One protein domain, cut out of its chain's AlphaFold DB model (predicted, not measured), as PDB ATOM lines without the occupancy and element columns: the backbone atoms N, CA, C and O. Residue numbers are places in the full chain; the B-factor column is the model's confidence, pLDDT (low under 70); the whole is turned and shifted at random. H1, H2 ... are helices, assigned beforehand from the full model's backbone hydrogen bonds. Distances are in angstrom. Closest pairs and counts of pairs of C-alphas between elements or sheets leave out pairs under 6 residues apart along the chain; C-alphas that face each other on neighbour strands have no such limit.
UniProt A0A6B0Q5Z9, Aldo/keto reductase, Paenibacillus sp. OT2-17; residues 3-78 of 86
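Overview. This is residues 3 to 78 of the 86 residues of the protein "Aldo/keto reductase" of Paenibacillus sp. OT2-17 (UniProt A0A6B0Q5Z9). The longest helix, H2, packs steeply on H1, a long loop joins them, and H3 sits near H1; from this body a tail, residues 56 to 78 with the end of H3 and short H4, sticks out and makes the length. The printed part has 76 residues with four named helices, H1 to H4 in order; the class is all helix, with under half of the residues in named elements. It is loose, radius of gyration of the C-alphas 15.5 A, spanning 48 by 31 by 22 A.

Arrangement. H2, residues 33 to 44, touches H1, residues 9 to 18, at a steep tilt of 50 degrees, the same way; their closest C-alphas, His 11 and Gly 42, are 4.0 A apart. H3, residues 49 to 58, is close to H1 but not clearly touching; the closest C-alphas, Phe 16 and Leu 52, are 7.7 A apart. H4, residues 67 to 70, is apart from H1, H2 and H3. O i to N i+4 pairs are within hydrogen-bond range throughout H1, in 5 of 8 in H2 and 5 of 6 in H3; H4 is too short for one.

Along the chain. H2 measures 18.4 A, H1 and H3 14.4 A each, H4 5.5 A. C-alpha 9 is at (149.069, 177.781, 195.547), C-alpha 70 at (134.217, 189.136, 178.082).

Size, cuts and confidence. The farthest C-alphas, Gly 6 and Gln 78, are 48.9 A apart. The printed part has no cut; the link H1 to H2 is long. Lys 70 has pLDDT under 70.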
ATOM      1  N   GLY A   3     146.408 176.388 201.444       97.44
ATOM      2  CA  GLY A   3     147.021 176.019 202.721       97.44
ATOM      3  C   GLY A   3     146.155 175.093 203.585       97.44
ATOM      4  O   GLY A   3     146.700 174.219 204.249       97.44
ATOM      5  N   GLU A   4     144.824 175.224 203.540       97.00
ATOM      6  CA  GLU A   4     143.894 174.313 204.236       97.00
ATOM      7  C   GLU A   4     143.940 172.900 203.638       97.00
ATOM      8  O   GLU A   4     143.859 171.922 204.371       97.00
ATOM      9  N   ALA A   5     144.149 172.791 202.323       96.75
ATOM     10  CA  ALA A   5     144.331 171.525 201.614       96.75
ATOM     11  C   ALA A   5     145.762 170.952 201.726       96.75
ATOM     12  O   ALA A   5     146.068 169.939 201.102       96.75
ATOM     13  N   GLY A   6     146.667 171.603 202.472       96.75
ATOM     14  CA  GLY A   6     148.070 171.186 202.575       96.75
ATOM     15  C   GLY A   6     148.876 171.383 201.284       96.75
ATOM     16  O   GLY A   6     149.912 170.744 201.099       96.75
ATOM     17  N   LEU A   7     148.416 172.256 200.385       97.31
ATOM     18  CA  LEU A   7     149.031 172.523 199.089       97.31
ATOM     19  C   LEU A   7     149.651 173.919 199.036       97.31
ATOM     20  O   LEU A   7     149.175 174.878 199.647       97.31
ATOM     21  N   THR A   8     150.687 174.062 198.213       96.69
ATOM     22  CA  THR A   8     151.100 175.387 197.748       96.69
ATOM     23  C   THR A   8     150.081 175.895 196.723       96.69
ATOM     24  O   THR A   8     149.389 175.113 196.065       96.69
ATOM     25  N   LEU A   9     149.972 177.215 196.554       96.38
ATOM     26  CA  LEU A   9     149.069 177.781 195.547       96.38
ATOM     27  C   LEU A   9     149.394 177.306 194.110       96.38
ATOM     28  O   LEU A   9     148.453 176.948 193.402       96.38
ATOM     29  N   PRO A  10     150.671 177.220 193.674       96.25
ATOM     30  CA  PRO A  10     151.010 176.649 192.369       96.25
ATOM     31  C   PRO A  10     150.545 175.201 192.195       96.25
ATOM     32  O   PRO A  10     150.049 174.847 191.127       96.25
ATOM     33  N   HIS A  11     150.652 174.377 193.244       97.38
ATOM     34  CA  HIS A  11     150.165 172.999 193.215       97.38
ATOM     35  C   HIS A  11     148.646 172.938 193.034       97.38
ATOM     36  O   HIS A  11     148.173 172.230 192.147       97.38
ATOM     37  N   LEU A  12     147.891 173.711 193.827       97.88
ATOM     38  CA  LEU A  12     146.431 173.766 193.712       97.88
ATOM     39  C   LEU A  12     146.002 174.231 192.312       97.88
ATOM     40  O   LEU A  12     145.132 173.614 191.706       97.88
ATOM     41  N   ALA A  13     146.637 175.279 191.779       96.88
ATOM     42  CA  ALA A  13     146.311 175.822 190.462       96.88
ATOM     43  C   ALA A  13     146.590 174.819 189.326       96.88
ATOM     44  O   ALA A  13     145.759 174.653 188.428       96.88
ATOM     45  N   MET A  14     147.732 174.123 189.372       97.06
ATOM     46  CA  MET A  14     148.077 173.107 188.376       97.06
ATOM     47  C   MET A  14     147.113 171.914 188.434       97.06
ATOM     48  O   MET A  14     146.573 171.511 187.403       97.06
ATOM     49  N   ALA A  15     146.841 171.393 189.633       96.88
ATOM     50  CA  ALA A  15     145.933 170.268 189.829       96.88
ATOM     51  C   ALA A  15     144.490 170.610 189.418       96.88
ATOM     52  O   ALA A  15     143.838 169.809 188.754       96.88
ATOM     53  N   PHE A  16     144.009 171.816 189.742       96.94
ATOM     54  CA  PHE A  16     142.690 172.294 189.319       96.94
ATOM     55  C   PHE A  16     142.582 172.392 187.795       96.94
ATOM     56  O   PHE A  16     141.625 171.896 187.206       96.94
ATOM     57  N   THR A  17     143.592 172.964 187.135       95.81
ATOM     58  CA  THR A  17     143.618 173.054 185.667       95.81
ATOM     59  C   THR A  17     143.524 171.666 185.026       95.81
ATOM     60  O   THR A  17     142.745 171.467 184.100       95.81
ATOM     61  N   GLN A  18     144.254 170.677 185.549       93.56
ATOM     62  CA  GLN A  18     144.247 169.307 185.017       93.56
ATOM     63  C   GLN A  18     143.029 168.465 185.430       93.56
ATOM     64  O   GLN A  18     142.802 167.409 184.845       93.56
ATOM     65  N   ALA A  19     142.236 168.904 186.412       95.00
ATOM     66  CA  ALA A  19     141.040 168.181 186.848       95.00
ATOM     67  C   ALA A  19     139.931 168.148 185.777       95.00
ATOM     68  O   ALA A  19     139.032 167.309 185.838       95.00
ATOM     69  N   HIS A  20     139.994 169.034 184.780       93.19
ATOM     70  CA  HIS A  20     138.974 169.177 183.747       93.19
ATOM     71  C   HIS A  20     139.330 168.371 182.494       93.19
ATOM     72  O   HIS A  20     140.289 168.685 181.792       93.19
ATOM     73  N   SER A  21     138.500 167.389 182.141       90.31
ATOM     74  CA  SER A  21     138.739 166.492 180.996       90.31
ATOM     75  C   SER A  21     138.840 167.195 179.638       90.31
ATOM     76  O   SER A  21     139.443 166.660 178.713       90.31
ATOM     77  N   SER A  22     138.231 168.374 179.495       92.50
ATOM     78  CA  SER A  22     138.267 169.161 178.255       92.50
ATOM     79  C   SER A  22     139.556 169.974 178.087       92.50
ATOM     80  O   SER A  22     139.766 170.562 177.026       92.50
ATOM     81  N   ILE A  23     140.417 170.032 179.109       91.31
ATOM     82  CA  ILE A  23     141.703 170.729 179.056       91.31
ATOM     83  C   ILE A  23     142.782 169.733 178.625       91.31
ATOM     84  O   ILE A  23     143.069 168.762 179.317       91.31
ATOM     85  N   THR A  24     143.399 169.981 177.470       92.25
ATOM     86  CA  THR A  24     144.436 169.099 176.907       92.25
ATOM     87  C   THR A  24     145.834 169.394 177.441       92.25
ATOM     88  O   THR A  24     146.673 168.498 177.489       92.25
ATOM     89  N   SER A  25     146.110 170.645 177.814       93.31
ATOM     90  CA  SER A  25     147.402 171.067 178.350       93.31
ATOM     91  C   SER A  25     147.271 172.335 179.189       93.31
ATOM     92  O   SER A  25     146.460 173.211 178.884       93.31
ATOM     93  N   ALA A  26     148.103 172.441 180.224       93.56
ATOM     94  CA  ALA A  26     148.270 173.647 181.023       93.56
ATOM     95  C   ALA A  26     149.503 174.425 180.536       93.56
ATOM     96  O   ALA A  26     150.605 173.879 180.454       93.56
ATOM     97  N   ILE A  27     149.335 175.714 180.238       94.44
ATOM     98  CA  ILE A  27     150.438 176.598 179.834       94.44
ATOM     99  C   ILE A  27     151.009 177.275 181.083       94.44
ATOM    100  O   ILE A  27     150.288 177.963 181.803       94.44
ATOM    101  N   VAL A  28     152.312 177.113 181.331       94.06
ATOM    102  CA  VAL A  28     152.991 177.659 182.519       94.06
ATOM    103  C   VAL A  28     153.944 178.790 182.128       94.06
ATOM    104  O   VAL A  28     154.977 178.558 181.508       94.06
ATOM    105  N   GLY A  29     153.624 180.019 182.540       95.00
ATOM    106  CA  GLY A  29     154.436 181.222 182.303       95.00
ATOM    107  C   GLY A  29     155.494 181.490 183.382       95.00
ATOM    108  O   GLY A  29     155.531 182.585 183.944       95.00
ATOM    109  N   ALA A  30     156.321 180.499 183.724       95.62
ATOM    110  CA  ALA A  30     157.357 180.649 184.750       95.62
ATOM    111  C   ALA A  30     158.513 181.550 184.273       95.62
ATOM    112  O   ALA A  30     158.984 181.427 183.144       95.62
ATOM    113  N   ARG A  31     159.007 182.431 185.154       97.19
ATOM    114  CA  ARG A  31     160.164 183.310 184.884       97.19
ATOM    115  C   ARG A  31     161.488 182.733 185.385       97.19
ATOM    116  O   ARG A  31     162.545 183.212 184.986       97.19
ATOM    117  N   THR A  32     161.433 181.716 186.244       97.75
ATOM    118  CA  THR A  32     162.604 180.973 186.728       97.75
ATOM    119  C   THR A  32     162.371 179.468 186.652       97.75
ATOM    120  O   THR A  32     161.230 178.996 186.621       97.75
ATOM    121  N   ILE A  33     163.457 178.692 186.640       97.44
ATOM    122  CA  ILE A  33     163.371 177.229 186.595       97.44
ATOM    123  C   ILE A  33     162.788 176.658 187.892       97.44
ATOM    124  O   ILE A  33     162.092 175.648 187.861       97.44
ATOM    125  N   GLU A  34     163.013 177.316 189.027       96.69
ATOM    126  CA  GLU A  34     162.458 176.935 190.326       96.69
ATOM    127  C   GLU A  34     160.934 177.061 190.325       96.69
ATOM    128  O   GLU A  34     160.253 176.141 190.767       96.69
ATOM    129  N   GLN A  35     160.392 178.148 189.761       95.88
ATOM    130  CA  GLN A  35     158.945 178.330 189.605       95.88
ATOM    131  C   GLN A  35     158.337 177.246 188.715       95.88
ATOM    132  O   GLN A  35     157.284 176.699 189.044       95.88
ATOM    133  N   LEU A  36     159.009 176.919 187.604       96.44
ATOM    134  CA  LEU A  36     158.565 175.851 186.714       96.44
ATOM    135  C   LEU A  36     158.557 174.507 187.446       96.44
ATOM    136  O   LEU A  36     157.538 173.827 187.459       96.44
ATOM    137  N   ARG A  37     159.671 174.145 188.092       95.56
ATOM    138  CA  ARG A  37     159.803 172.885 188.836       95.56
ATOM    139  C   ARG A  37     158.766 172.763 189.941       95.56
ATOM    140  O   ARG A  37     158.190 171.695 190.091       95.56
ATOM    141  N   GLU A  38     158.527 173.831 190.694       95.12
ATOM    142  CA  GLU A  38     157.516 173.825 191.750       95.12
ATOM    143  C   GLU A  38     156.112 173.653 191.172       95.12
ATOM    144  O   GLU A  38     155.354 172.811 191.631       95.12
ATOM    145  N   THR A  39     155.780 174.366 190.096       95.75
ATOM    146  CA  THR A  39     154.468 174.228 189.450       95.75
ATOM    147  C   THR A  39     154.254 172.813 188.896       95.75
ATOM    148  O   THR A  39     153.173 172.247 189.051       95.75
ATOM    149  N   LEU A  40     155.288 172.212 188.294       95.31
ATOM    150  CA  LEU A  40     155.225 170.863 187.723       95.31
ATOM    151  C   LEU A  40     154.978 169.775 188.771       95.31
ATOM    152  O   LEU A  40     154.275 168.824 188.467       95.31
ATOM    153  N   LYS A  41     155.456 169.920 190.013       94.62
ATOM    154  CA  LYS A  41     155.135 168.963 191.092       94.62
ATOM    155  C   LYS A  41     153.630 168.865 191.373       94.62
ATOM    156  O   LYS A  41     153.170 167.863 191.908       94.62
ATOM    157  N   GLY A  42     152.859 169.891 191.003       94.69
ATOM    158  CA  GLY A  42     151.404 169.889 191.110       94.69
ATOM    159  C   GLY A  42     150.683 168.985 190.104       94.69
ATOM    160  O   GLY A  42     149.503 168.720 190.306       94.69
ATOM    161  N   SER A  43     151.338 168.503 189.036       93.69
ATOM    162  CA  SER A  43     150.677 167.700 187.986       93.69
ATOM    163  C   SER A  43     150.203 166.329 188.460       93.69
ATOM    164  O   SER A  43     149.220 165.781 187.953       93.69
ATOM    165  N   ASP A  44     150.901 165.775 189.447       92.94
ATOM    166  CA  ASP A  44     150.633 164.433 189.962       92.94
ATOM    167  C   ASP A  44     149.539 164.440 191.038       92.94
ATOM    168  O   ASP A  44     149.083 163.392 191.494       92.94
ATOM    169  N   ILE A  45     149.081 165.629 191.432       96.56
ATOM    170  CA  ILE A  45     148.071 165.806 192.465       96.56
ATOM    171  C   ILE A  45     146.683 165.629 191.850       96.56
ATOM    172  O   ILE A  45     146.382 166.090 190.744       96.56
ATOM    173  N   ARG A  46     145.809 164.940 192.583       96.25
ATOM    174  CA  ARG A  46     144.386 164.821 192.267       96.25
ATOM    175  C   ARG A  46     143.602 165.500 193.373       96.25
ATOM    176  O   ARG A  46     143.732 165.122 194.534       96.25
ATOM    177  N   LEU A  47     142.838 166.525 193.007       97.38
ATOM    178  CA  LEU A  47     141.954 167.205 193.944       97.38
ATOM    179  C   LEU A  47     140.747 166.315 194.221       97.38
ATOM    180  O   LEU A  47     140.178 165.717 193.308       97.38
ATOM    181  N   SER A  48     140.377 166.224 195.488       97.38
ATOM    182  CA  SER A  48     139.140 165.595 195.917       97.38
ATOM    183  C   SER A  48     137.945 166.516 195.647       97.38
ATOM    184  O   SER A  48     138.096 167.721 195.429       97.38
ATOM    185  N   THR A  49     136.743 165.937 195.632       97.56
ATOM    186  CA  THR A  49     135.507 166.658 195.294       97.56
ATOM    187  C   THR A  49     135.221 167.805 196.262       97.56
ATOM    188  O   THR A  49     134.842 168.876 195.822       97.56
ATOM    189  N   ASP A  50     135.510 167.634 197.551       98.00
ATOM    190  CA  ASP A  50     135.367 168.675 198.576       98.00
ATOM    191  C   ASP A  50     136.259 169.899 198.321       98.00
ATOM    192  O   ASP A  50     135.840 171.029 198.560       98.00
ATOM    193  N   ILE A  51     137.473 169.701 197.795       98.00
ATOM    194  CA  ILE A  51     138.346 170.817 197.413       98.00
ATOM    195  C   ILE A  51     137.775 171.536 196.189       98.00
ATOM    196  O   ILE A  51     137.803 172.762 196.150       98.00
ATOM    197  N   LEU A  52     137.260 170.795 195.202       97.69
ATOM    198  CA  LEU A  52     136.625 171.384 194.019       97.69
ATOM    199  C   LEU A  52     135.368 172.181 194.403       97.69
ATOM    200  O   LEU A  52     135.248 173.337 194.010       97.69
ATOM    201  N   ASP A  53     134.517 171.627 195.266       97.81
ATOM    202  CA  ASP A  53     133.333 172.308 195.796       97.81
ATOM    203  C   ASP A  53     133.719 173.585 196.568       97.81
ATOM    204  O   ASP A  53     133.057 174.620 196.468       97.81
ATOM    205  N   ALA A  54     134.828 173.549 197.317       98.00
ATOM    206  CA  ALA A  54     135.348 174.724 198.009       98.00
ATOM    207  C   ALA A  54     135.896 175.794 197.045       98.00
ATOM    208  O   ALA A  54     135.803 176.982 197.357       98.00
ATOM    209  N   ILE A  55     136.448 175.413 195.886       97.12
ATOM    210  CA  ILE A  55     136.817 176.363 194.821       97.12
ATOM    211  C   ILE A  55     135.553 177.003 194.238       97.12
ATOM    212  O   ILE A  55     135.489 178.231 194.149       97.12
ATOM    213  N   ASP A  56     134.543 176.197 193.914       96.44
ATOM    214  CA  ASP A  56     133.278 176.658 193.330       96.44
ATOM    215  C   ASP A  56     132.516 177.608 194.270       96.44
ATOM    216  O   ASP A  56     131.856 178.546 193.822       96.44
ATOM    217  N   ALA A  57     132.651 177.428 195.586       97.12
ATOM    218  CA  ALA A  57     132.104 178.355 196.574       97.12
ATOM    219  C   ALA A  57     132.798 179.735 196.568       97.12
ATOM    220  O   ALA A  57     132.173 180.733 196.931       97.12
ATOM    221  N   ILE A  58     134.074 179.809 196.168       95.31
ATOM    222  CA  ILE A  58     134.825 181.071 196.049       95.31
ATOM    223  C   ILE A  58     134.499 181.756 194.719       95.31
ATOM    224  O   ILE A  58     134.222 182.956 194.694       95.31
ATOM    225  N   VAL A  59     134.544 181.004 193.616       94.31
ATOM    226  CA  VAL A  59     134.197 181.480 192.272       94.31
ATOM    227  C   VAL A  59     133.275 180.454 191.621       94.31
ATOM    228  O   VAL A  59     133.763 179.426 191.153       94.31
ATOM    229  N   PRO A  60     131.961 180.729 191.545       94.12
ATOM    230  CA  PRO A  60     131.034 179.804 190.915       94.12
ATOM    231  C   PRO A  60     131.396 179.535 189.446       94.12
ATOM    232  O   PRO A  60     131.832 180.453 188.737       94.12
ATOM    233  N   PRO A  61     131.166 178.310 188.944       90.75
ATOM    234  CA  PRO A  61     131.390 177.987 187.541       90.75
ATOM    235  C   PRO A  61     130.660 178.947 186.591       90.75
ATOM    236  O   PRO A  61     129.494 179.290 186.789       90.75
ATOM    237  N   GLY A  62     131.344 179.373 185.525       87.00
ATOM    238  CA  GLY A  62     130.778 180.261 184.498       87.00
ATOM    239  C   GLY A  62     130.742 181.751 184.863       87.00
ATOM    240  O   GLY A  62     130.194 182.547 184.099       87.00
ATOM    241  N   VAL A  63     131.325 182.154 185.996       86.75
ATOM    242  CA  VAL A  63     131.427 183.565 186.382       86.75
ATOM    243  C   VAL A  63     132.566 184.253 185.631       86.75
ATOM    244  O   VAL A  63     133.722 183.845 185.702       86.75
ATOM    245  N   THR A  64     132.246 185.349 184.942       84.62
ATOM    246  CA  THR A  64     133.242 186.306 184.446       84.62
ATOM    247  C   THR A  64     133.489 187.364 185.518       84.62
ATOM    248  O   THR A  64     132.563 188.098 185.866       84.62
ATOM    249  N   LEU A  65     134.717 187.443 186.039       84.75
ATOM    250  CA  LEU A  65     135.065 188.352 187.139       84.75
ATOM    251  C   LEU A  65     135.212 189.808 186.679       84.75
ATOM    252  O   LEU A  65     134.782 190.714 187.390       84.75
ATOM    253  N   ASP A  66     135.765 190.035 185.485       83.38
ATOM    254  CA  ASP A  66     135.920 191.367 184.897       83.38
ATOM    255  C   ASP A  66     135.160 191.471 183.567       83.38
ATOM    256  O   ASP A  66     135.314 190.653 182.661       83.38
ATOM    257  N   ALA A  67     134.347 192.516 183.413       77.06
ATOM    258  CA  ALA A  67     133.637 192.791 182.169       77.06
ATOM    259  C   ALA A  67     134.582 192.956 180.961       77.06
ATOM    260  O   ALA A  67     134.170 192.653 179.842       77.06
ATOM    261  N   LEU A  68     135.830 193.384 181.176       77.56
ATOM    262  CA  LEU A  68     136.857 193.481 180.134       77.56
ATOM    263  C   LEU A  68     137.360 192.106 179.656       77.56
ATOM    264  O   LEU A  68     137.835 191.993 178.527       77.56
ATOM    265  N   GLU A  69     137.191 191.048 180.455       75.94
ATOM    266  CA  GLU A  69     137.513 189.664 180.074       75.94
ATOM    267  C   GLU A  69     136.431 188.999 179.212       75.94
ATOM    268  O   GLU A  69     136.679 187.935 178.645       75.94
ATOM    269  N   LYS A  70     135.258 189.632 179.014       67.94
ATOM    270  CA  LYS A  70     134.217 189.136 178.082       67.94
ATOM    271  C   LYS A  70     134.674 189.074 176.618       67.94
ATOM    272  O   LYS A  70     133.945 188.572 175.766       67.94
ATOM    273  N   GLY A  71     135.900 189.509 176.350       71.00
ATOM    274  CA  GLY A  71     136.585 189.314 175.091       71.00
ATOM    275  C   GLY A  71     136.256 190.395 174.075       71.00
ATOM    276  O   GLY A  71     135.220 191.060 174.100       71.00
ATOM    277  N   TRP A  72     137.185 190.539 173.139       73.12
ATOM    278  CA  TRP A  72     136.956 191.247 171.894       73.12
ATOM    279  C   TRP A  72     135.840 190.533 171.126       73.12
ATOM    280  O   TRP A  72     135.948 189.343 170.835       73.12
ATOM    281  N   THR A  73     134.756 191.246 170.819       76.56
ATOM    282  CA  THR A  73     133.712 190.718 169.938       76.56
ATOM    283  C   THR A  73     134.184 190.917 168.503       76.56
ATOM    284  O   THR A  73     134.292 192.067 168.078       76.56
ATOM    285  N   PRO A  74     134.493 189.851 167.752       79.75
ATOM    286  CA  PRO A  74     135.011 190.025 166.413       79.75
ATOM    287  C   PRO A  74     133.971 190.643 165.475       79.75
ATOM    288  O   PRO A  74     132.827 190.186 165.405       79.75
ATOM    289  N   ASP A  75     134.397 191.630 164.689       84.50
ATOM    290  CA  ASP A  75     133.515 192.400 163.805       84.50
ATOM    291  C   ASP A  75     132.795 191.536 162.754       84.50
ATOM    292  O   ASP A  75     131.697 191.868 162.317       84.50
ATOM    293  N   TRP A  76     133.344 190.379 162.370       81.62
ATOM    294  CA  TRP A  76     132.689 189.465 161.420       81.62
ATOM    295  C   TRP A  76     131.431 188.775 161.973       81.62
ATOM    296  O   TRP A  76     130.689 188.159 161.210       81.62
ATOM    297  N   LEU A  77     131.153 188.877 163.277       82.56
ATOM    298  CA  LEU A  77     129.881 188.438 163.863       82.56
ATOM    299  C   LEU A  77     128.754 189.474 163.696       82.56
ATOM    300  O   LEU A  77     127.589 189.154 163.961       82.56
ATOM    301  N   GLN A  78     129.054 190.694 163.239       87.56
ATOM    302  CA  GLN A  78     128.046 191.728 163.006       87.56
ATOM    303  C   GLN A  78     127.048 191.306 161.911       87.56
ATOM    304  O   GLN A  78     127.362 190.557 160.983       87.56
TER     305      GLN A  78